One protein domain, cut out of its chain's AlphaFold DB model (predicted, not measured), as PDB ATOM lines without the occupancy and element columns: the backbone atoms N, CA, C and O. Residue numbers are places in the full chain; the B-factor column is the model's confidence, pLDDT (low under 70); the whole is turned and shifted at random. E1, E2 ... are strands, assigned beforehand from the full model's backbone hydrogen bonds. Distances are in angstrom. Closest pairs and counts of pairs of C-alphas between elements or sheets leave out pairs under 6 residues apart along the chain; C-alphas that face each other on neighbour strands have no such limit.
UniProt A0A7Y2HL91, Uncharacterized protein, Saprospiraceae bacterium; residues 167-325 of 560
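Overview. This is residues 167 to 325 of the 560 residues of an uncharacterized protein of Saprospiraceae bacterium (UniProt A0A7Y2HL91). The chain is wound in stacked turns, a solenoid of roughly triangular cross-section, in which each turn's strands lie beside those of the turn before. One side is the sheet of E1, E4, E7, E9, E11 and E14; the other two sides are made by the branched sheet, whose long strands E8 and E10 bend round the corner between them, with E16 at the end of the stack by the last turn. The printed part has 159 residues with no named helix and 16 named strands, E1 to E16 in order along the chain, and its class is all strand. The first sheet has the order E1, E4, E7, E9, E11, E14, all parallel, and the neighbour pairs of the branched sheet are parallel too. The whole is compact and rounded, with a radius of gyration of the C-alphas of 14.0 A and spans of 36 by 35 by 32 A.

Along the chain. Find C-alpha 169 at (-4.029, 29.286, 7.053), where E1, residues 169 to 171, begins. Next come E2, residues 174 to 178 and 13.4 A long, and E3, residues 185 to 189. The next turn holds E4, residues 199 to 201, E5, residues 206 to 210 and 13.5 A long, and E6, residues 214 to 218. After E7, residues 221 to 224, look for the longest strand by residues, E8, residues 227 to 241, which starts at C-alpha 227, (-7.012, 16.327, 14.097), bends by 128 degrees at residue 232 and measures 21.5 A from first to last C-alpha. E9, residues 248 to 251, is followed by E10, residues 256 to 269, 22.4 A long, with a bend of 120 degrees at residue 261. Then read E11, residues 281 to 283, E12, residues 286 to 290 and 12.9 A long, and E13, residues 297 to 299. E14, residues 306 to 308, runs on into E15, residues 311 to 313, at 100 degrees, and E16, residues 316 to 319, ends at C-alpha 319, (-31.774, 19.775, 11.991).

Arrangement. Start at the edge strand E1, parallel to E4 at 4 degrees, and look at N 171 and O 200, 2.8 A apart and within hydrogen-bond range. E7 follows with N 201 and O 223 at 2.8 A, E9 with N 250 and O 222 at 2.8 A, E11 with N 282 and O 249 at 2.8 A, and the other edge strand, E14, with N 307 and O 281 at 3.0 A. In the branched sheet, E5 and E6 lie on one side of E8, and E10 on the other side. Check N 209 and O 229, 2.9 A, for E5 and E8; N 239 and O 216, 2.8 A, for E6 and E8; and N 228 and O 256, 2.8 A, for E8 and E10. E2 is the parallel neighbour of E5, with N 175 and O 206 at 2.8 A, and E3 that of E6, with N 189 and O 217 at 2.8 A. On the side of E10 away from E8 are E12, with N 257 and O 286 at 2.9 A, and E13, with N 268 and O 298 at 2.8 A. E15 is beside E12, with N 312 and O 287 at 3.1 A. E16 pairs with no named strand; its closest C-alpha to E13 is that of Leu 318, 6.5 A from that of Ile 297. The two sheets form a sandwich, two sheets face to face, with 40 pairs of C-alphas within 10 A and the strands of the one at 29 degrees to those of the other. The branched sheet is twisted, its C-alphas up to 9.8 A off the best plane.

Size, cuts and confidence. The two C-alphas farthest apart are those of Thr 181 and Asp 324, 38.1 A. The printed part has no cut. The long link is E10 to E11, with 11 residues between them. Near the last residue, residues 306 to 307 of E14 pair with residues 323 to 324, parallel. Look at the B-factor column: the mean pLDDT of the printed part is 82.7, and it is under 70 at residue 192, residues 242 to 246, residues 271 to 279 and residues 301 to 325 of this predicted model.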
ATOM      1  N   PRO A 167      -6.041  35.010   2.074       72.25
ATOM      2  CA  PRO A 167      -5.246  34.575   3.204       72.25
ATOM      3  C   PRO A 167      -5.463  33.074   3.349       72.25
ATOM      4  O   PRO A 167      -6.592  32.591   3.333       72.25
ATOM      5  N   ILE A 168      -4.369  32.332   3.423       88.94
ATOM      6  CA  ILE A 168      -4.409  30.891   3.646       88.94
ATOM      7  C   ILE A 168      -3.816  30.643   5.023       88.94
ATOM      8  O   ILE A 168      -2.744  31.153   5.351       88.94
ATOM      9  N   PHE A 169      -4.521  29.866   5.824       94.38
ATOM     10  CA  PHE A 169      -4.029  29.286   7.053       94.38
ATOM     11  C   PHE A 169      -3.776  27.805   6.794       94.38
ATOM     12  O   PHE A 169      -4.721  27.040   6.625       94.38
ATOM     13  N   GLU A 170      -2.515  27.393   6.748       96.44
ATOM     14  CA  GLU A 170      -2.112  26.005   6.556       96.44
ATOM     15  C   GLU A 170      -1.406  25.484   7.810       96.44
ATOM     16  O   GLU A 170      -0.376  26.005   8.237       96.44
ATOM     17  N   ASN A 171      -1.954  24.427   8.406       98.00
ATOM     18  CA  ASN A 171      -1.373  23.770   9.569       98.00
ATOM     19  C   ASN A 171      -0.976  22.324   9.254       98.00
ATOM     20  O   ASN A 171      -1.831  21.460   9.068       98.00
ATOM     21  N   ALA A 172       0.323  22.041   9.272       97.94
ATOM     22  CA  ALA A 172       0.897  20.695   9.285       97.94
ATOM     23  C   ALA A 172       1.482  20.301  10.655       97.94
ATOM     24  O   ALA A 172       1.821  19.130  10.850       97.94
ATOM     25  N   GLY A 173       1.625  21.265  11.569       97.94
ATOM     26  CA  GLY A 173       2.214  21.125  12.897       97.94
ATOM     27  C   GLY A 173       1.189  21.015  14.032       97.94
ATOM     28  O   GLY A 173       0.068  20.540  13.853       97.94
ATOM     29  N   SER A 174       1.580  21.448  15.231       98.31
ATOM     30  CA  SER A 174       0.734  21.441  16.430       98.31
ATOM     31  C   SER A 174       0.309  22.851  16.823       98.31
ATOM     32  O   SER A 174       1.141  23.754  16.886       98.31
ATOM     33  N   ILE A 175      -0.968  23.023  17.151       98.44
ATOM     34  CA  ILE A 175      -1.538  24.260  17.684       98.44
ATOM     35  C   ILE A 175      -2.326  23.927  18.950       98.44
ATOM     36  O   ILE A 175      -3.188  23.050  18.929       98.44
ATOM     37  N   ASP A 176      -2.028  24.616  20.047       98.38
ATOM     38  CA  ASP A 176      -2.697  24.470  21.343       98.38
ATOM     39  C   ASP A 176      -3.108  25.860  21.856       98.38
ATOM     40  O   ASP A 176      -2.242  26.677  22.168       98.38
ATOM     41  N   ILE A 177      -4.412  26.153  21.890       97.94
ATOM     42  CA  ILE A 177      -4.961  27.451  22.310       97.94
ATOM     43  C   ILE A 177      -5.896  27.246  23.500       97.94
ATOM     44  O   ILE A 177      -6.890  26.524  23.391       97.94
ATOM     45  N   ARG A 178      -5.617  27.899  24.631       97.94
ATOM     46  CA  ARG A 178      -6.404  27.732  25.861       97.94
ATOM     47  C   ARG A 178      -6.752  29.042  26.545       97.94
ATOM     48  O   ARG A 178      -6.002  30.012  26.472       97.94
ATOM     49  N   ASP A 179      -7.858  29.013  27.278       96.38
ATOM     50  CA  ASP A 179      -8.210  30.011  28.289       96.38
ATOM     51  C   ASP A 179      -8.245  31.445  27.729       96.38
ATOM     52  O   ASP A 179      -7.680  32.377  28.308       96.38
ATOM     53  N   LEU A 180      -8.906  31.629  26.576       95.69
ATOM     54  CA  LEU A 180      -9.055  32.954  25.977       95.69
ATOM     55  C   LEU A 180     -10.102  33.785  26.729       95.69
ATOM     56  O   LEU A 180     -11.212  33.324  27.003       95.69
ATOM     57  N   THR A 181      -9.766  35.032  27.058       91.12
ATOM     58  CA  THR A 181     -10.570  35.872  27.964       91.12
ATOM     59  C   THR A 181     -11.610  36.748  27.272       91.12
ATOM     60  O   THR A 181     -12.511  37.257  27.949       91.12
ATOM     61  N   PHE A 182     -11.526  36.935  25.952       86.50
ATOM     62  CA  PHE A 182     -12.424  37.817  25.204       86.50
ATOM     63  C   PHE A 182     -13.342  37.056  24.239       86.50
ATOM     64  O   PHE A 182     -13.066  35.936  23.819       86.50
ATOM     65  N   GLY A 183     -14.480  37.675  23.912       81.31
ATOM     66  CA  GLY A 183     -15.595  37.068  23.176       81.31
ATOM     67  C   GLY A 183     -15.366  36.876  21.675       81.31
ATOM     68  O   GLY A 183     -16.188  37.351  20.897       81.31
ATOM     69  N   THR A 184     -14.261  36.248  21.265       88.62
ATOM     70  CA  THR A 184     -13.938  35.976  19.849       88.62
ATOM     71  C   THR A 184     -13.467  34.541  19.599       88.62
ATOM     72  O   THR A 184     -13.389  33.731  20.525       88.62
ATOM     73  N   TYR A 185     -13.205  34.210  18.334       93.94
ATOM     74  CA  TYR A 185     -12.723  32.897  17.912       93.94
ATOM     75  C   TYR A 185     -11.237  32.709  18.237       93.94
ATOM     76  O   TYR A 185     -10.451  33.656  18.207       93.94
ATOM     77  N   ALA A 186     -10.851  31.477  18.567       96.62
ATOM     78  CA  ALA A 186      -9.466  31.125  18.862       96.62
ATOM     79  C   ALA A 186      -8.573  31.197  17.619       96.62
ATOM     80  O   ALA A 186      -7.421  31.623  17.715       96.62
ATOM     81  N   ILE A 187      -9.114  30.810  16.463       96.88
ATOM     82  CA  ILE A 187      -8.505  31.043  15.156       96.88
ATOM     83  C   ILE A 187      -9.532  31.761  14.297       96.88
ATOM     84  O   ILE A 187     -10.634  31.256  14.096       96.88
ATOM     85  N   HIS A 188      -9.155  32.929  13.806       95.31
ATOM     86  CA  HIS A 188     -10.002  33.783  12.997       95.31
ATOM     87  C   HIS A 188      -9.328  34.024  11.651       95.31
ATOM     88  O   HIS A 188      -8.306  34.707  11.597       95.31
ATOM     89  N   VAL A 189      -9.864  33.430  10.584       93.31
ATOM     90  CA  VAL A 189      -9.373  33.585   9.209       93.31
ATOM     91  C   VAL A 189     -10.417  34.335   8.398       93.31
ATOM     92  O   VAL A 189     -11.381  33.771   7.861       93.31
ATOM     93  N   GLU A 190     -10.212  35.642   8.352       87.94
ATOM     94  CA  GLU A 190     -11.111  36.589   7.722       87.94
ATOM     95  C   GLU A 190     -10.712  36.841   6.269       87.94
ATOM     96  O   GLU A 190      -9.528  36.887   5.936       87.94
ATOM     97  N   GLU A 191     -11.722  37.052   5.426       78.44
ATOM     98  CA  GLU A 191     -11.572  37.287   3.988       78.44
ATOM     99  C   GLU A 191     -10.984  36.071   3.230       78.44
ATOM    100  O   GLU A 191     -10.538  35.068   3.795       78.44
ATOM    101  N   GLY A 192     -11.111  36.087   1.906       67.69
ATOM    102  CA  GLY A 192     -10.678  34.990   1.045       67.69
ATOM    103  C   GLY A 192     -11.351  34.994  -0.320       67.69
ATOM    104  O   GLY A 192     -12.378  35.637  -0.540       67.69
ATOM    105  N   ASP A 193     -10.738  34.292  -1.271       76.38
ATOM    106  CA  ASP A 193     -11.403  33.934  -2.513       76.38
ATOM    107  C   ASP A 193     -12.457  32.896  -2.154       76.38
ATOM    108  O   ASP A 193     -12.128  31.793  -1.713       76.38
ATOM    109  N   ALA A 194     -13.716  33.260  -2.390       70.00
ATOM    110  CA  ALA A 194     -14.873  32.406  -2.184       70.00
ATOM    111  C   ALA A 194     -14.718  31.009  -2.803       70.00
ATOM    112  O   ALA A 194     -15.436  30.104  -2.403       70.00
ATOM    113  N   ASN A 195     -13.844  30.830  -3.801       72.06
ATOM    114  CA  ASN A 195     -13.612  29.560  -4.492       72.06
ATOM    115  C   ASN A 195     -12.446  28.734  -3.908       72.06
ATOM    116  O   ASN A 195     -11.944  27.842  -4.596       72.06
ATOM    117  N   SER A 196     -11.960  29.044  -2.702       80.56
ATOM    118  CA  SER A 196     -10.816  28.359  -2.087       80.56
ATOM    119  C   SER A 196     -10.973  28.173  -0.579       80.56
ATOM    120  O   SER A 196     -11.561  29.012   0.094       80.56
ATOM    121  N   PHE A 197     -10.380  27.104  -0.041       85.31
ATOM    122  CA  PHE A 197     -10.224  26.932   1.401       85.31
ATOM    123  C   PHE A 197      -9.222  27.957   1.932       85.31
ATOM    124  O   PHE A 197      -8.054  27.943   1.539       85.31
ATOM    125  N   ASN A 198      -9.664  28.831   2.835       90.62
ATOM    126  CA  ASN A 198      -8.761  29.737   3.544       90.62
ATOM    127  C   ASN A 198      -8.250  29.127   4.856       90.62
ATOM    128  O   ASN A 198      -7.251  29.594   5.390       90.62
ATOM    129  N   PHE A 199      -8.867  28.047   5.341       95.19
ATOM    130  CA  PHE A 199      -8.369  27.261   6.462       95.19
ATOM    131  C   PHE A 199      -8.102  25.813   6.040       95.19
ATOM    132  O   PHE A 199      -9.011  25.102   5.615       95.19
ATOM    133  N   MET A 200      -6.862  25.359   6.209       96.69
ATOM    134  CA  MET A 200      -6.404  24.009   5.896       96.69
ATOM    135  C   MET A 200      -5.651  23.403   7.086       96.69
ATOM    136  O   MET A 200      -4.591  23.882   7.487       96.69
ATOM    137  N   ASN A 201      -6.155  22.296   7.628       97.88
ATOM    138  CA  ASN A 201      -5.442  21.474   8.604       97.88
ATOM    139  C   ASN A 201      -5.015  20.160   7.945       97.88
ATOM    140  O   ASN A 201      -5.830  19.266   7.717       97.88
ATOM    141  N   LEU A 202      -3.736  20.043   7.603       97.75
ATOM    142  CA  LEU A 202      -3.187  18.919   6.852       97.75
ATOM    143  C   LEU A 202      -3.140  17.633   7.688       97.75
ATOM    144  O   LEU A 202      -3.316  17.641   8.898       97.75
ATOM    145  N   SER A 203      -2.860  16.497   7.041       96.94
ATOM    146  CA  SER A 203      -2.942  15.163   7.672       96.94
ATOM    147  C   SER A 203      -2.076  14.940   8.922       96.94
ATOM    148  O   SER A 203      -2.368  14.052   9.719       96.94
ATOM    149  N   THR A 204      -1.009  15.720   9.102       97.25
ATOM    150  CA  THR A 204      -0.156  15.691  10.302       97.25
ATOM    151  C   THR A 204      -0.524  16.761  11.324       97.25
ATOM    152  O   THR A 204      -0.028  16.711  12.447       97.25
ATOM    153  N   GLY A 205      -1.378  17.708  10.935       98.06
ATOM    154  CA  GLY A 205      -1.775  18.850  11.733       98.06
ATOM    155  C   GLY A 205      -2.656  18.449  12.911       98.06
ATOM    156  O   GLY A 205      -3.621  17.691  12.766       98.06
ATOM    157  N   THR A 206      -2.336  18.969  14.093       98.31
ATOM    158  CA  THR A 206      -3.158  18.824  15.297       98.31
ATOM    159  C   THR A 206      -3.516  20.189  15.855       98.31
ATOM    160  O   THR A 206      -2.629  21.006  16.086       98.31
ATOM    161  N   ILE A 207      -4.799  20.416  16.117       98.50
ATOM    162  CA  ILE A 207      -5.321  21.650  16.704       98.50
ATOM    163  C   ILE A 207      -6.111  21.280  17.957       98.50
ATOM    164  O   ILE A 207      -7.018  20.452  17.893       98.50
ATOM    165  N   TYR A 208      -5.761  21.882  19.089       98.44
ATOM    166  CA  TYR A 208      -6.469  21.754  20.359       98.44
ATOM    167  C   TYR A 208      -6.912  23.136  20.842       98.44
ATOM    168  O   TYR A 208      -6.085  24.040  20.947       98.44
ATOM    169  N   ILE A 209      -8.208  23.303  21.111       98.25
ATOM    170  CA  ILE A 209      -8.805  24.559  21.584       98.25
ATOM    171  C   ILE A 209      -9.617  24.277  22.850       98.25
ATOM    172  O   ILE A 209     -10.501  23.423  22.837       98.25
ATOM    173  N   GLU A 210      -9.350  24.990  23.944       98.06
ATOM    174  CA  GLU A 210     -10.036  24.777  25.225       98.06
ATOM    175  C   GLU A 210     -10.422  26.093  25.915       98.06
ATOM    176  O   GLU A 210      -9.621  27.023  25.984       98.06
ATOM    177  N   ASN A 211     -11.629  26.153  26.490       97.19
ATOM    178  CA  ASN A 211     -12.115  27.287  27.294       97.19
ATOM    179  C   ASN A 211     -12.063  28.629  26.537       97.19
ATOM    180  O   ASN A 211     -11.531  29.620  27.041       97.19
ATOM    181  N   THR A 212     -12.615  28.671  25.323       96.81
ATOM    182  CA  THR A 212     -12.668  29.885  24.491       96.81
ATOM    183  C   THR A 212     -14.111  30.312  24.211       96.81
ATOM    184  O   THR A 212     -15.074  29.591  24.502       96.81
ATOM    185  N   TYR A 213     -14.295  31.516  23.660       96.56
ATOM    186  CA  TYR A 213     -15.616  31.952  23.207       96.56
ATOM    187  C   TYR A 213     -16.042  31.212  21.935       96.56
ATOM    188  O   TYR A 213     -17.063  30.531  21.958       96.56
ATOM    189  N   GLY A 214     -15.243  31.284  20.868       96.31
ATOM    190  CA  GLY A 214     -15.412  30.488  19.648       96.31
ATOM    191  C   GLY A 214     -14.177  29.636  19.346       96.31
ATOM    192  O   GLY A 214     -13.080  29.928  19.834       96.31
ATOM    193  N   GLY A 215     -14.342  28.578  18.552       97.50
ATOM    194  CA  GLY A 215     -13.230  27.750  18.085       97.50
ATOM    195  C   GLY A 215     -12.557  28.352  16.851       97.50
ATOM    196  O   GLY A 215     -11.639  29.159  16.981       97.50
ATOM    197  N   ILE A 216     -13.020  27.964  15.665       97.25
ATOM    198  CA  ILE A 216     -12.493  28.410  14.367       97.25
ATOM    199  C   ILE A 216     -13.557  29.242  13.650       97.25
ATOM    200  O   ILE A 216     -14.681  28.771  13.506       97.25
ATOM    201  N   ASP A 217     -13.190  30.428  13.173       95.31
ATOM    202  CA  ASP A 217     -13.940  31.204  12.180       95.31
ATOM    203  C   ASP A 217     -13.158  31.213  10.864       95.31
ATOM    204  O   ASP A 217     -11.987  31.600  10.836       95.31
ATOM    205  N   ALA A 218     -13.788  30.746   9.790       93.31
ATOM    206  CA  ALA A 218     -13.204  30.701   8.458       93.31
ATOM    207  C   ALA A 218     -14.179  31.259   7.417       93.31
ATOM    208  O   ALA A 218     -15.269  30.733   7.199       93.31
ATOM    209  N   THR A 219     -13.759  32.312   6.721       89.56
ATOM    210  CA  THR A 219     -14.607  33.001   5.735       89.56
ATOM    211  C   THR A 219     -14.877  32.213   4.440       89.56
ATOM    212  O   THR A 219     -15.973  32.296   3.887       89.56
ATOM    213  N   SER A 220     -13.895  31.479   3.903       85.81
ATOM    214  CA  SER A 220     -14.001  30.876   2.554       85.81
ATOM    215  C   SER A 220     -14.039  29.348   2.548       85.81
ATOM    216  O   SER A 220     -14.324  28.744   1.518       85.81
ATOM    217  N   GLY A 221     -13.811  28.710   3.693       90.56
ATOM    218  CA  GLY A 221     -13.994  27.274   3.847       90.56
ATOM    219  C   GLY A 221     -12.983  26.638   4.786       90.56
ATOM    220  O   GLY A 221     -11.949  27.222   5.114       90.56
ATOM    221  N   VAL A 222     -13.287  25.410   5.188       94.00
ATOM    222  CA  VAL A 222     -12.454  24.594   6.075       94.00
ATOM    223  C   VAL A 222     -12.144  23.281   5.377       94.00
ATOM    224  O   VAL A 222     -13.055  22.506   5.098       94.00
ATOM    225  N   GLU A 223     -10.866  23.006   5.145       95.50
ATOM    226  CA  GLU A 223     -10.368  21.692   4.747       95.50
ATOM    227  C   GLU A 223      -9.593  21.059   5.911       95.50
ATOM    228  O   GLU A 223      -8.608  21.607   6.405       95.50
ATOM    229  N   ASN A 224     -10.024  19.886   6.366       96.81
ATOM    230  CA  ASN A 224      -9.377  19.147   7.443       96.81
ATOM    231  C   ASN A 224      -9.022  17.725   7.009       96.81
ATOM    232  O   ASN A 224      -9.882  16.928   6.656       96.81
ATOM    233  N   HIS A 225      -7.746  17.380   7.127       95.75
ATOM    234  CA  HIS A 225      -7.212  16.022   7.003       95.75
ATOM    235  C   HIS A 225      -6.529  15.543   8.288       95.75
ATOM    236  O   HIS A 225      -6.204  14.359   8.380       95.75
ATOM    237  N   GLY A 226      -6.272  16.446   9.237       96.88
ATOM    238  CA  GLY A 226      -5.620  16.178  10.519       96.88
ATOM    239  C   GLY A 226      -6.607  16.023  11.677       96.88
ATOM    240  O   GLY A 226      -7.746  15.595  11.496       96.88
ATOM    241  N   SER A 227      -6.177  16.373  12.889       97.56
ATOM    242  CA  SER A 227      -7.012  16.327  14.097       97.56
ATOM    243  C   SER A 227      -7.356  17.729  14.588       97.56
ATOM    244  O   SER A 227      -6.457  18.532  14.820       97.56
ATOM    245  N   ILE A 228      -8.637  17.992  14.832       97.88
ATOM    246  CA  ILE A 228      -9.143  19.204  15.480       97.88
ATOM    247  C   ILE A 228      -9.949  18.775  16.704       97.88
ATOM    248  O   ILE A 228     -10.937  18.056  16.579       97.88
ATOM    249  N   THR A 229      -9.541  19.218  17.889       97.38
ATOM    250  CA  THR A 229     -10.227  18.940  19.154       97.38
ATOM    251  C   THR A 229     -10.573  20.254  19.835       97.38
ATOM    252  O   THR A 229      -9.705  21.096  20.041       97.38
ATOM    253  N   MET A 230     -11.836  20.421  20.209       98.12
ATOM    254  CA  MET A 230     -12.352  21.605  20.880       98.12
ATOM    255  C   MET A 230     -13.117  21.202  22.138       98.12
ATOM    256  O   MET A 230     -13.924  20.272  22.088       98.12
ATOM    257  N   GLN A 231     -12.890  21.904  23.246       97.19
ATOM    258  CA  GLN A 231     -13.555  21.643  24.519       97.19
ATOM    259  C   GLN A 231     -13.989  22.941  25.213       97.19
ATOM    260  O   GLN A 231     -13.220  23.898  25.295       97.19
ATOM    261  N   ASN A 232     -15.200  22.960  25.779       96.62
ATOM    262  CA  ASN A 232     -15.747  24.094  26.542       96.62
ATOM    263  C   ASN A 232     -15.788  25.397  25.721       96.62
ATOM    264  O   ASN A 232     -15.264  26.430  26.145       96.62
ATOM    265  N   ILE A 233     -16.411  25.343  24.546       97.19
ATOM    266  CA  ILE A 233     -16.548  26.494  23.647       97.19
ATOM    267  C   ILE A 233     -17.852  27.226  23.965       97.19
ATOM    268  O   ILE A 233     -18.932  26.651  23.912       97.19
ATOM    269  N   SER A 234     -17.797  28.507  24.319       96.38
ATOM    270  CA  SER A 234     -19.001  29.203  24.812       96.38
ATOM    271  C   SER A 234     -20.046  29.485  23.719       96.38
ATOM    272  O   SER A 234     -21.224  29.660  24.031       96.38
ATOM    273  N   GLU A 235     -19.618  29.549  22.459       95.06
ATOM    274  CA  GLU A 235     -20.437  29.836  21.282       95.06
ATOM    275  C   GLU A 235     -20.335  28.691  20.253       95.06
ATOM    276  O   GLU A 235     -20.863  27.603  20.485       95.06
ATOM    277  N   ARG A 236     -19.688  28.919  19.106       94.69
ATOM    278  CA  ARG A 236     -19.596  27.963  17.993       94.69
ATOM    279  C   ARG A 236     -18.227  27.299  17.976       94.69
ATOM    280  O   ARG A 236     -17.212  27.987  18.092       94.69
ATOM    281  N   GLY A 237     -18.199  25.983  17.790       96.44
ATOM    282  CA  GLY A 237     -16.954  25.257  17.554       96.44
ATOM    283  C   GLY A 237     -16.322  25.672  16.226       96.44
ATOM    284  O   GLY A 237     -15.254  26.272  16.217       96.44
ATOM    285  N   ILE A 238     -17.005  25.419  15.110       96.06
ATOM    286  CA  ILE A 238     -16.585  25.887  13.782       96.06
ATOM    287  C   ILE A 238     -17.657  26.826  13.242       96.06
ATOM    288  O   ILE A 238     -18.834  26.480  13.217       96.06
ATOM    289  N   TYR A 239     -17.246  28.006  12.808       94.44
ATOM    290  CA  TYR A 239     -18.078  29.008  12.170       94.44
ATOM    291  C   TYR A 239     -17.531  29.268  10.770       94.44
ATOM    292  O   TYR A 239     -16.360  29.595  10.604       94.44
ATOM    293  N   ILE A 240     -18.363  29.062   9.756       91.19
ATOM    294  CA  ILE A 240     -18.021  29.361   8.370       91.19
ATOM    295  C   ILE A 240     -18.889  30.518   7.933       91.19
ATOM    296  O   ILE A 240     -20.095  30.363   7.730       91.19
ATOM    297  N   ASN A 241     -18.269  31.686   7.826       86.31
ATOM    298  CA  ASN A 241     -18.947  32.912   7.460       86.31
ATOM    299  C   ASN A 241     -18.728  33.209   5.978       86.31
ATOM    300  O   ASN A 241     -17.831  33.967   5.610       86.31
ATOM    301  N   GLY A 242     -19.509  32.544   5.127       69.69
ATOM    302  CA  GLY A 242     -19.315  32.540   3.683       69.69
ATOM    303  C   GLY A 242     -19.399  33.937   3.068       69.69
ATOM    304  O   GLY A 242     -20.479  34.513   2.938       69.69
ATOM    305  N   VAL A 243     -18.277  34.462   2.569       64.25
ATOM    306  CA  VAL A 243     -18.269  35.654   1.704       64.25
ATOM    307  C   VAL A 243     -18.259  35.194   0.240       64.25
ATOM    308  O   VAL A 243     -17.300  35.401  -0.495       64.25
ATOM    309  N   GLY A 244     -19.331  34.530  -0.210       63.47
ATOM    310  CA  GLY A 244     -19.504  34.146  -1.619       63.47
ATOM    311  C   GLY A 244     -20.273  32.845  -1.862       63.47
ATOM    312  O   GLY A 244     -20.842  32.255  -0.958       63.47
ATOM    313  N   ILE A 245     -20.322  32.417  -3.127       60.69
ATOM    314  CA  ILE A 245     -21.190  31.326  -3.618       60.69
ATOM    315  C   ILE A 245     -20.621  29.905  -3.438       60.69
ATOM    316  O   ILE A 245     -21.207  28.966  -3.973       60.69
ATOM    317  N   SER A 246     -19.473  29.742  -2.780       69.06
ATOM    318  CA  SER A 246     -18.704  28.489  -2.833       69.06
ATOM    319  C   SER A 246     -17.846  28.227  -1.597       69.06
ATOM    320  O   SER A 246     -16.822  27.565  -1.715       69.06
ATOM    321  N   ALA A 247     -18.239  28.722  -0.420       73.25
ATOM    322  CA  ALA A 247     -17.572  28.276   0.797       73.25
ATOM    323  C   ALA A 247     -17.770  26.758   0.957       73.25
ATOM    324  O   ALA A 247     -18.883  26.245   0.834       73.25
ATOM    325  N   GLU A 248     -16.671  26.035   1.160       85.50
ATOM    326  CA  GLU A 248     -16.673  24.574   1.234       85.50
ATOM    327  C   GLU A 248     -16.246  24.123   2.634       85.50
ATOM    328  O   GLU A 248     -15.294  24.644   3.218       85.50
ATOM    329  N   PHE A 249     -16.928  23.116   3.175       90.31
ATOM    330  CA  PHE A 249     -16.426  22.364   4.321       90.31
ATOM    331  C   PHE A 249     -16.049  20.975   3.833       90.31
ATOM    332  O   PHE A 249     -16.901  20.218   3.361       90.31
ATOM    333  N   TYR A 250     -14.776  20.631   3.961       91.62
ATOM    334  CA  TYR A 250     -14.256  19.325   3.613       91.62
ATOM    335  C   TYR A 250     -13.499  18.714   4.788       91.62
ATOM    336  O   TYR A 250     -12.452  19.204   5.191       91.62
ATOM    337  N   ASN A 251     -13.996  17.603   5.323       93.00
ATOM    338  CA  ASN A 251     -13.253  16.779   6.271       93.00
ATOM    339  C   ASN A 251     -12.849  15.477   5.571       93.00
ATOM    340  O   ASN A 251     -13.679  14.586   5.386       93.00
ATOM    341  N   GLY A 252     -11.593  15.387   5.137       90.00
ATOM    342  CA  GLY A 252     -11.047  14.256   4.392       90.00
ATOM    343  C   GLY A 252     -10.991  12.962   5.208       90.00
ATOM    344  O   GLY A 252     -11.182  12.960   6.417       90.00
ATOM    345  N   VAL A 253     -10.684  11.838   4.553       88.19
ATOM    346  CA  VAL A 253     -10.765  10.473   5.131       88.19
ATOM    347  C   VAL A 253      -9.982  10.295   6.444       88.19
ATOM    348  O   VAL A 253     -10.372   9.495   7.292       88.19
ATOM    349  N   THR A 254      -8.856  10.991   6.613       90.44
ATOM    350  CA  THR A 254      -8.049  10.945   7.848       90.44
ATOM    351  C   THR A 254      -8.420  12.028   8.856       90.44
ATOM    352  O   THR A 254      -7.923  12.000   9.980       90.44
ATOM    353  N   GLY A 255      -9.269  12.970   8.451       93.12
ATOM    354  CA  GLY A 255      -9.697  14.102   9.245       93.12
ATOM    355  C   GLY A 255     -10.536  13.664  10.438       93.12
ATOM    356  O   GLY A 255     -11.496  12.902  10.306       93.12
ATOM    357  N   MET A 256     -10.168  14.152  11.617       93.38
ATOM    358  CA  MET A 256     -10.913  13.981  12.859       93.38
ATOM    359  C   MET A 256     -11.276  15.354  13.412       93.38
ATOM    360  O   MET A 256     -10.394  16.189  13.608       93.38
ATOM    361  N   ILE A 257     -12.555  15.578  13.690       94.50
ATOM    362  CA  ILE A 257     -13.055  16.784  14.351       94.50
ATOM    363  C   ILE A 257     -13.832  16.338  15.584       94.50
ATOM    364  O   ILE A 257     -14.793  15.590  15.456       94.50
ATOM    365  N   SER A 258     -13.433  16.786  16.769       93.75
ATOM    366  CA  SER A 258     -14.122  16.518  18.033       93.75
ATOM    367  C   SER A 258     -14.467  17.835  18.711       93.75
ATOM    368  O   SER A 258     -13.561  18.556  19.114       93.75
ATOM    369  N   ILE A 259     -15.751  18.142  18.879       94.44
ATOM    370  CA  ILE A 259     -16.230  19.340  19.583       94.44
ATOM    371  C   ILE A 259     -17.032  18.876  20.796       94.44
ATOM    372  O   ILE A 259     -18.050  18.211  20.630       94.44
ATOM    373  N   ASP A 260     -16.572  19.200  22.004       92.19
ATOM    374  CA  ASP A 260     -17.222  18.836  23.267       92.19
ATOM    375  C   ASP A 260     -17.615  20.079  24.074       92.19
ATOM    376  O   ASP A 260     -16.802  20.983  24.284       92.19
ATOM    377  N   ASN A 261     -18.854  20.093  24.567       93.12
ATOM    378  CA  ASN A 261     -19.421  21.158  25.392       93.12
ATOM    379  C   ASN A 261     -19.365  22.527  24.692       93.12
ATOM    380  O   ASN A 261     -18.584  23.402  25.076       93.12
ATOM    381  N   ALA A 262     -20.206  22.699  23.665       93.62
ATOM    382  CA  ALA A 262     -20.389  23.972  22.969       93.62
ATOM    383  C   ALA A 262     -21.855  24.428  22.896       93.62
ATOM    384  O   ALA A 262     -22.781  23.635  23.111       93.62
ATOM    385  N   LEU A 263     -22.092  25.710  22.588       92.44
ATOM    386  CA  LEU A 263     -23.443  26.160  22.242       92.44
ATOM    387  C   LEU A 263     -23.840  25.591  20.880       92.44
ATOM    388  O   LEU A 263     -24.857  24.923  20.800       92.44
ATOM    389  N   ASN A 264     -23.026  25.779  19.841       91.88
ATOM    390  CA  ASN A 264     -23.248  25.170  18.527       91.88
ATOM    391  C   ASN A 264     -21.995  24.415  18.070       91.88
ATOM    392  O   ASN A 264     -20.875  24.842  18.358       91.88
ATOM    393  N   GLY A 265     -22.177  23.309  17.347       92.94
ATOM    394  CA  GLY A 265     -21.067  22.543  16.778       92.94
ATOM    395  C   GLY A 265     -20.467  23.258  15.569       92.94
ATOM    396  O   GLY A 265     -19.514  24.026  15.711       92.94
ATOM    397  N   ILE A 266     -21.036  23.015  14.388       92.44
ATOM    398  CA  ILE A 266     -20.626  23.626  13.115       92.44
ATOM    399  C   ILE A 266     -21.740  24.561  12.633       92.44
ATOM    400  O   ILE A 266     -22.884  24.139  12.476       92.44
ATOM    401  N   TYR A 267     -21.418  25.832  12.410       91.56
ATOM    402  CA  TYR A 267     -22.365  26.866  12.008       91.56
ATOM    403  C   TYR A 267     -21.969  27.474  10.664       91.56
ATOM    404  O   TYR A 267     -20.829  27.895  10.482       91.56
ATOM    405  N   PHE A 268     -22.942  27.595   9.772       87.12
ATOM    406  CA  PHE A 268     -22.812  28.098   8.412       87.12
ATOM    407  C   PHE A 268     -23.594  29.416   8.252       87.12
ATOM    408  O   PHE A 268     -24.824  29.423   8.279       87.12
ATOM    409  N   ASP A 269     -22.910  30.553   8.116       86.44
ATOM    410  CA  ASP A 269     -23.564  31.860   7.946       86.44
ATOM    411  C   ASP A 269     -23.748  32.208   6.466       86.44
ATOM    412  O   ASP A 269     -22.776  32.323   5.717       86.44
ATOM    413  N   GLY A 270     -25.007  32.406   6.066       71.62
ATOM    414  CA  GLY A 270     -25.407  32.803   4.715       71.62
ATOM    415  C   GLY A 270     -25.591  34.307   4.493       71.62
ATOM    416  O   GLY A 270     -25.860  34.761   3.376       71.62
ATOM    417  N   THR A 271     -25.518  35.116   5.548       68.56
ATOM    418  CA  THR A 271     -26.187  36.427   5.568       68.56
ATOM    419  C   THR A 271     -25.443  37.544   4.835       68.56
ATOM    420  O   THR A 271     -26.042  38.585   4.540       68.56
ATOM    421  N   LEU A 272     -24.159  37.365   4.511       64.88
ATOM    422  CA  LEU A 272     -23.291  38.499   4.188       64.88
ATOM    423  C   LEU A 272     -23.404  39.036   2.751       64.88
ATOM    424  O   LEU A 272     -23.174  40.233   2.573       64.88
ATOM    425  N   LEU A 273     -23.812  38.258   1.733       59.41
ATOM    426  CA  LEU A 273     -23.836  38.755   0.334       59.41
ATOM    427  C   LEU A 273     -24.989  38.283  -0.579       59.41
ATOM    428  O   LEU A 273     -25.014  38.652  -1.757       59.41
ATOM    429  N   GLY A 274     -26.001  37.600  -0.041       57.12
ATOM    430  CA  GLY A 274     -27.223  37.241  -0.767       57.12
ATOM    431  C   GLY A 274     -27.163  35.862  -1.422       57.12
ATOM    432  O   GLY A 274     -26.341  35.630  -2.301       57.12
ATOM    433  N   GLU A 275     -28.087  34.996  -0.995       57.34
ATOM    434  CA  GLU A 275     -28.322  33.623  -1.463       57.34
ATOM    435  C   GLU A 275     -27.023  32.833  -1.681       57.34
ATOM    436  O   GLU A 275     -26.555  32.676  -2.820       57.34
ATOM    437  N   ILE A 276     -26.460  32.290  -0.596       55.31
ATOM    438  CA  ILE A 276     -25.486  31.208  -0.741       55.31
ATOM    439  C   ILE A 276     -26.242  30.027  -1.353       55.31
ATOM    440  O   ILE A 276     -27.124  29.417  -0.758       55.31
ATOM    441  N   ASN A 277     -25.999  29.793  -2.640       55.38
ATOM    442  CA  ASN A 277     -26.816  28.866  -3.415       55.38
ATOM    443  C   ASN A 277     -26.319  27.416  -3.324       55.38
ATOM    444  O   ASN A 277     -27.009  26.534  -3.834       55.38
ATOM    445  N   ASN A 278     -25.139  27.165  -2.734       64.38
ATOM    446  CA  ASN A 278     -24.599  25.821  -2.531       64.38
ATOM    447  C   ASN A 278     -23.285  25.849  -1.714       64.38
ATOM    448  O   ASN A 278     -22.228  26.069  -2.302       64.38
ATOM    449  N   MET A 279     -23.305  25.584  -0.404       69.00
ATOM    450  CA  MET A 279     -22.080  25.176   0.303       69.00
ATOM    451  C   MET A 279     -21.965  23.655   0.273       69.00
ATOM    452  O   MET A 279     -22.768  22.973   0.917       69.00
ATOM    453  N   PRO A 280     -21.024  23.077  -0.494       72.19
ATOM    454  CA  PRO A 280     -20.778  21.654  -0.408       72.19
ATOM    455  C   PRO A 280     -20.146  21.364   0.952       72.19
ATOM    456  O   PRO A 280     -19.049  21.826   1.270       72.19
ATOM    457  N   ILE A 281     -20.855  20.570   1.745       78.69
ATOM    458  CA  ILE A 281     -20.326  20.028   2.984       78.69
ATOM    459  C   ILE A 281     -20.059  18.550   2.751       78.69
ATOM    460  O   ILE A 281     -20.993  17.767   2.568       78.69
ATOM    461  N   ASN A 282     -18.779  18.196   2.712       82.56
ATOM    462  CA  ASN A 282     -18.282  16.864   2.415       82.56
ATOM    463  C   ASN A 282     -17.516  16.343   3.634       82.56
ATOM    464  O   ASN A 282     -16.478  16.884   4.011       82.56
ATOM    465  N   ASN A 283     -18.013  15.273   4.246       83.50
ATOM    466  CA  ASN A 283     -17.327  14.608   5.348       83.50
ATOM    467  C   ASN A 283     -17.028  13.146   4.996       83.50
ATOM    468  O   ASN A 283     -17.916  12.289   5.055       83.50
ATOM    469  N   ASP A 284     -15.762  12.886   4.682       81.56
ATOM    470  CA  ASP A 284     -15.190  11.556   4.477       81.56
ATOM    471  C   ASP A 284     -14.528  11.008   5.756       81.56
ATOM    472  O   ASP A 284     -14.374   9.791   5.892       81.56
ATOM    473  N   GLY A 285     -14.114  11.897   6.665       83.44
ATOM    474  CA  GLY A 285     -13.487  11.586   7.950       83.44
ATOM    475  C   GLY A 285     -14.481  11.413   9.099       83.44
ATOM    476  O   GLY A 285     -15.669  11.177   8.888       83.44
ATOM    477  N   ILE A 286     -13.986  11.538  10.333       82.25
ATOM    478  CA  ILE A 286     -14.784  11.435  11.562       82.25
ATOM    479  C   ILE A 286     -15.075  12.839  12.091       82.25
ATOM    480  O   ILE A 286     -14.160  13.614  12.361       82.25
ATOM    481  N   VAL A 287     -16.353  13.137  12.301       87.50
ATOM    482  CA  VAL A 287     -16.801  14.290  13.086       87.50
ATOM    483  C   VAL A 287     -17.545  13.755  14.300       87.50
ATOM    484  O   VAL A 287     -18.402  12.884  14.162       87.50
ATOM    485  N   THR A 288     -17.187  14.259  15.472       83.50
ATOM    486  CA  THR A 288     -17.743  13.915  16.773       83.50
ATOM    487  C   THR A 288     -18.174  15.203  17.459       83.50
ATOM    488  O   THR A 288     -17.356  16.067  17.759       83.50
ATOM    489  N   LEU A 289     -19.471  15.345  17.697       85.62
ATOM    490  CA  LEU A 289     -20.057  16.501  18.369       85.62
ATOM    491  C   LEU A 289     -20.691  15.990  19.656       85.62
ATOM    492  O   LEU A 289     -21.580  15.157  19.555       85.62
ATOM    493  N   ASN A 290     -20.204  16.444  20.811       80.62
ATOM    494  CA  ASN A 290     -20.561  15.975  22.149       80.62
ATOM    495  C   ASN A 290     -21.099  17.127  23.003       80.62
ATOM    496  O   ASN A 290     -20.536  18.222  23.004       80.62
ATOM    497  N   ASN A 291     -22.136  16.863  23.803       82.19
ATOM    498  CA  ASN A 291     -22.675  17.818  24.783       82.19
ATOM    499  C   ASN A 291     -22.998  19.202  24.178       82.19
ATOM    500  O   ASN A 291     -22.767  20.235  24.810       82.19
ATOM    501  N   ILE A 292     -23.511  19.237  22.947       85.62
ATOM    502  CA  ILE A 292     -23.867  20.490  22.274       85.62
ATOM    503  C   ILE A 292     -25.248  20.939  22.758       85.62
ATOM    504  O   ILE A 292     -26.221  20.191  22.680       85.62
ATOM    505  N   THR A 293     -25.332  22.153  23.305       84.19
ATOM    506  CA  THR A 293     -26.562  22.642  23.963       84.19
ATOM    507  C   THR A 293     -27.557  23.321  23.021       84.19
ATOM    508  O   THR A 293     -28.744  23.390  23.342       84.19
ATOM    509  N   GLY A 294     -27.081  23.832  21.889       88.56
ATOM    510  CA  GLY A 294     -27.852  24.383  20.778       88.56
ATOM    511  C   GLY A 294     -27.895  23.400  19.611       88.56
ATOM    512  O   GLY A 294     -28.360  22.272  19.768       88.56
ATOM    513  N   GLU A 295     -27.434  23.827  18.438       84.00
ATOM    514  CA  GLU A 295     -27.522  23.040  17.204       84.00
ATOM    515  C   GLU A 295     -26.185  22.354  16.887       84.00
ATOM    516  O   GLU A 295     -25.114  22.966  16.948       84.00
ATOM    517  N   LEU A 296     -26.239  21.058  16.556       81.31
ATOM    518  CA  LEU A 296     -25.052  20.277  16.189       81.31
ATOM    519  C   LEU A 296     -24.415  20.831  14.909       81.31
ATOM    520  O   LEU A 296     -23.228  21.157  14.885       81.31
ATOM    521  N   ILE A 297     -25.225  20.945  13.860       84.38
ATOM    522  CA  ILE A 297     -24.861  21.514  12.565       84.38
ATOM    523  C   ILE A 297     -26.036  22.378  12.110       84.38
ATOM    524  O   ILE A 297     -27.170  21.901  12.135       84.38
ATOM    525  N   THR A 298     -25.784  23.630  11.732       82.44
ATOM    526  CA  THR A 298     -26.844  24.581  11.357       82.44
ATOM    527  C   THR A 298     -26.360  25.656  10.392       82.44
ATOM    528  O   THR A 298     -25.155  25.893  10.294       82.44
ATOM    529  N   GLY A 299     -27.292  26.336   9.722       77.06
ATOM    530  CA  GLY A 299     -27.019  27.531   8.937       77.06
ATOM    531  C   GLY A 299     -28.256  28.385   8.657       77.06
ATOM    532  O   GLY A 299     -29.386  27.981   8.927       77.06
ATOM    533  N   ASP A 300     -28.037  29.591   8.132       72.88
ATOM    534  CA  ASP A 300     -29.089  30.610   7.993       72.88
ATOM    535  C   ASP A 300     -29.970  30.485   6.720       72.88
ATOM    536  O   ASP A 300     -31.036  31.105   6.676       72.88
ATOM    537  N   ASP A 301     -29.593  29.704   5.687       61.94
ATOM    538  CA  ASP A 301     -30.140  29.894   4.320       61.94
ATOM    539  C   ASP A 301     -30.609  28.619   3.568       61.94
ATOM    540  O   ASP A 301     -29.794  27.853   3.062       61.94
ATOM    541  N   SER A 302     -31.948  28.438   3.440       46.19
ATOM    542  CA  SER A 302     -32.793  27.225   3.138       46.19
ATOM    543  C   SER A 302     -32.441  26.214   2.016       46.19
ATOM    544  O   SER A 302     -33.231  25.294   1.793       46.19
ATOM    545  N   ASN A 303     -31.323  26.338   1.293       53.56
ATOM    546  CA  ASN A 303     -31.067  25.553   0.067       53.56
ATOM    547  C   ASN A 303     -29.829  24.643   0.098       53.56
ATOM    548  O   ASN A 303     -29.574  23.941  -0.885       53.56
ATOM    549  N   GLU A 304     -29.062  24.639   1.181       51.00
ATOM    550  CA  GLU A 304     -27.799  23.905   1.251       51.00
ATOM    551  C   GLU A 304     -28.005  22.428   1.604       51.00
ATOM    552  O   GLU A 304     -28.921  22.065   2.343       51.00
ATOM    553  N   LYS A 305     -27.171  21.562   1.018       52.59
ATOM    554  CA  LYS A 305     -27.228  20.111   1.203       52.59
ATOM    555  C   LYS A 305     -25.900  19.590   1.726       52.59
ATOM    556  O   LYS A 305     -24.906  19.563   1.004       52.59
ATOM    557  N   PHE A 306     -25.918  19.098   2.952       53.50
ATOM    558  CA  PHE A 306     -24.834  18.326   3.535       53.50
ATOM    559  C   PHE A 306     -24.802  16.928   2.904       53.50
ATOM    560  O   PHE A 306     -25.774  16.184   3.041       53.50
ATOM    561  N   ASN A 307     -23.699  16.561   2.244       51.31
ATOM    562  CA  ASN A 307     -23.441  15.196   1.781       51.31
ATOM    563  C   ASN A 307     -22.485  14.527   2.773       51.31
ATOM    564  O   ASN A 307     -21.276  14.765   2.771       51.31
ATOM    565  N   ASN A 308     -23.032  13.694   3.655       50.91
ATOM    566  CA  ASN A 308     -22.262  13.052   4.713       50.91
ATOM    567  C   ASN A 308     -22.065  11.570   4.425       50.91
ATOM    568  O   ASN A 308     -23.049  10.878   4.175       50.91
ATOM    569  N   ILE A 309     -20.832  11.067   4.505       49.16
ATOM    570  CA  ILE A 309     -20.569   9.631   4.353       49.16
ATOM    571  C   ILE A 309     -20.188   8.989   5.702       49.16
ATOM    572  O   ILE A 309     -20.504   7.821   5.890       49.16
ATOM    573  N   ASN A 310     -19.631   9.724   6.684       53.25
ATOM    574  CA  ASN A 310     -19.080   9.133   7.925       53.25
ATOM    575  C   ASN A 310     -19.140  10.022   9.207       53.25
ATOM    576  O   ASN A 310     -18.145  10.146   9.917       53.25
ATOM    577  N   THR A 311     -20.252  10.680   9.558       56.88
ATOM    578  CA  THR A 311     -20.329  11.425  10.846       56.88
ATOM    579  C   THR A 311     -20.938  10.603  11.976       56.88
ATOM    580  O   THR A 311     -21.947   9.929  11.792       56.88
ATOM    581  N   VAL A 312     -20.347  10.714  13.168       57.22
ATOM    582  CA  VAL A 312     -20.873  10.144  14.407       57.22
ATOM    583  C   VAL A 312     -21.392  11.288  15.277       57.22
ATOM    584  O   VAL A 312     -20.621  12.051  15.854       57.22
ATOM    585  N   PHE A 313     -22.710  11.424  15.372       62.53
ATOM    586  CA  PHE A 313     -23.335  12.393  16.271       62.53
ATOM    587  C   PHE A 313     -23.460  11.776  17.671       62.53
ATOM    588  O   PHE A 313     -23.846  10.619  17.792       62.53
ATOM    589  N   LEU A 314     -23.128  12.513  18.731       54.66
ATOM    590  CA  LEU A 314     -23.207  12.037  20.114       54.66
ATOM    591  C   LEU A 314     -23.993  13.052  20.946       54.66
ATOM    592  O   LEU A 314     -23.489  14.131  21.213       54.66
ATOM    593  N   ASP A 315     -25.203  12.702  21.386       55.78
ATOM    594  CA  ASP A 315     -26.050  13.564  22.228       55.78
ATOM    595  C   ASP A 315     -26.327  14.982  21.665       55.78
ATOM    596  O   ASP A 315     -25.493  15.885  21.726       55.78
ATOM    597  N   GLY A 316     -27.548  15.247  21.185       61.31
ATOM    598  CA  GLY A 316     -27.921  16.609  20.775       61.31
ATOM    599  C   GLY A 316     -29.090  16.708  19.804       61.31
ATOM    600  O   GLY A 316     -29.849  15.757  19.619       61.31
ATOM    601  N   HIS A 317     -29.227  17.887  19.191       68.94
ATOM    602  CA  HIS A 317     -30.251  18.192  18.197       68.94
ATOM    603  C   HIS A 317     -29.646  18.400  16.801       68.94
ATOM    604  O   HIS A 317     -28.751  19.228  16.619       68.94
ATOM    605  N   LEU A 318     -30.148  17.652  15.820       69.44
ATOM    606  CA  LEU A 318     -29.714  17.651  14.428       69.44
ATOM    607  C   LEU A 318     -30.863  18.096  13.516       69.44
ATOM    608  O   LEU A 318     -31.783  17.321  13.246       69.44
ATOM    609  N   ASP A 319     -30.813  19.323  13.000       62.75
ATOM    610  CA  ASP A 319     -31.774  19.775  11.991       62.75
ATOM    611  C   ASP A 319     -31.350  19.292  10.595       62.75
ATOM    612  O   ASP A 319     -30.358  19.742  10.025       62.75
ATOM    613  N   CYS A 320     -32.107  18.354  10.025       60.94
ATOM    614  CA  CYS A 320     -31.868  17.808   8.690       60.94
ATOM    615  C   CYS A 320     -32.548  18.597   7.573       60.94
ATOM    616  O   CYS A 320     -32.515  18.131   6.433       60.94
ATOM    617  N   SER A 321     -33.114  19.784   7.837       53.44
ATOM    618  CA  SER A 321     -33.603  20.670   6.758       53.44
ATOM    619  C   SER A 321     -32.533  20.922   5.685       53.44
ATOM    620  O   SER A 321     -32.853  21.273   4.552       53.44
ATOM    621  N   TRP A 322     -31.277  20.697   6.072       53.12
ATOM    622  CA  TRP A 322     -30.037  21.072   5.418       53.12
ATOM    623  C   TRP A 322     -29.209  19.876   4.928       53.12
ATOM    624  O   TRP A 322     -28.060  20.051   4.531       53.12
ATOM    625  N   MET A 323     -29.715  18.636   5.018       58.72
ATOM    626  CA  MET A 323     -28.875  17.438   4.864       58.72
ATOM    627  C   MET A 323     -29.492  16.351   3.978       58.72
ATOM    628  O   MET A 323     -30.644  15.960   4.170       58.72
ATOM    629  N   ASP A 324     -28.693  15.804   3.054       55.66
ATOM    630  CA  ASP A 324     -28.977  14.545   2.354       55.66
ATOM    631  C   ASP A 324     -28.211  13.429   3.088       55.66
ATOM    632  O   ASP A 324     -26.998  13.255   2.953       55.66
ATOM    633  N   LEU A 325     -28.911  12.709   3.967       60.22
ATOM    634  CA  LEU A 325     -28.319  11.643   4.774       60.22
ATOM    635  C   LEU A 325     -28.243  10.338   3.961       60.22
ATOM    636  O   LEU A 325     -29.108   9.476   4.084       60.22
TER     637      LEU A 325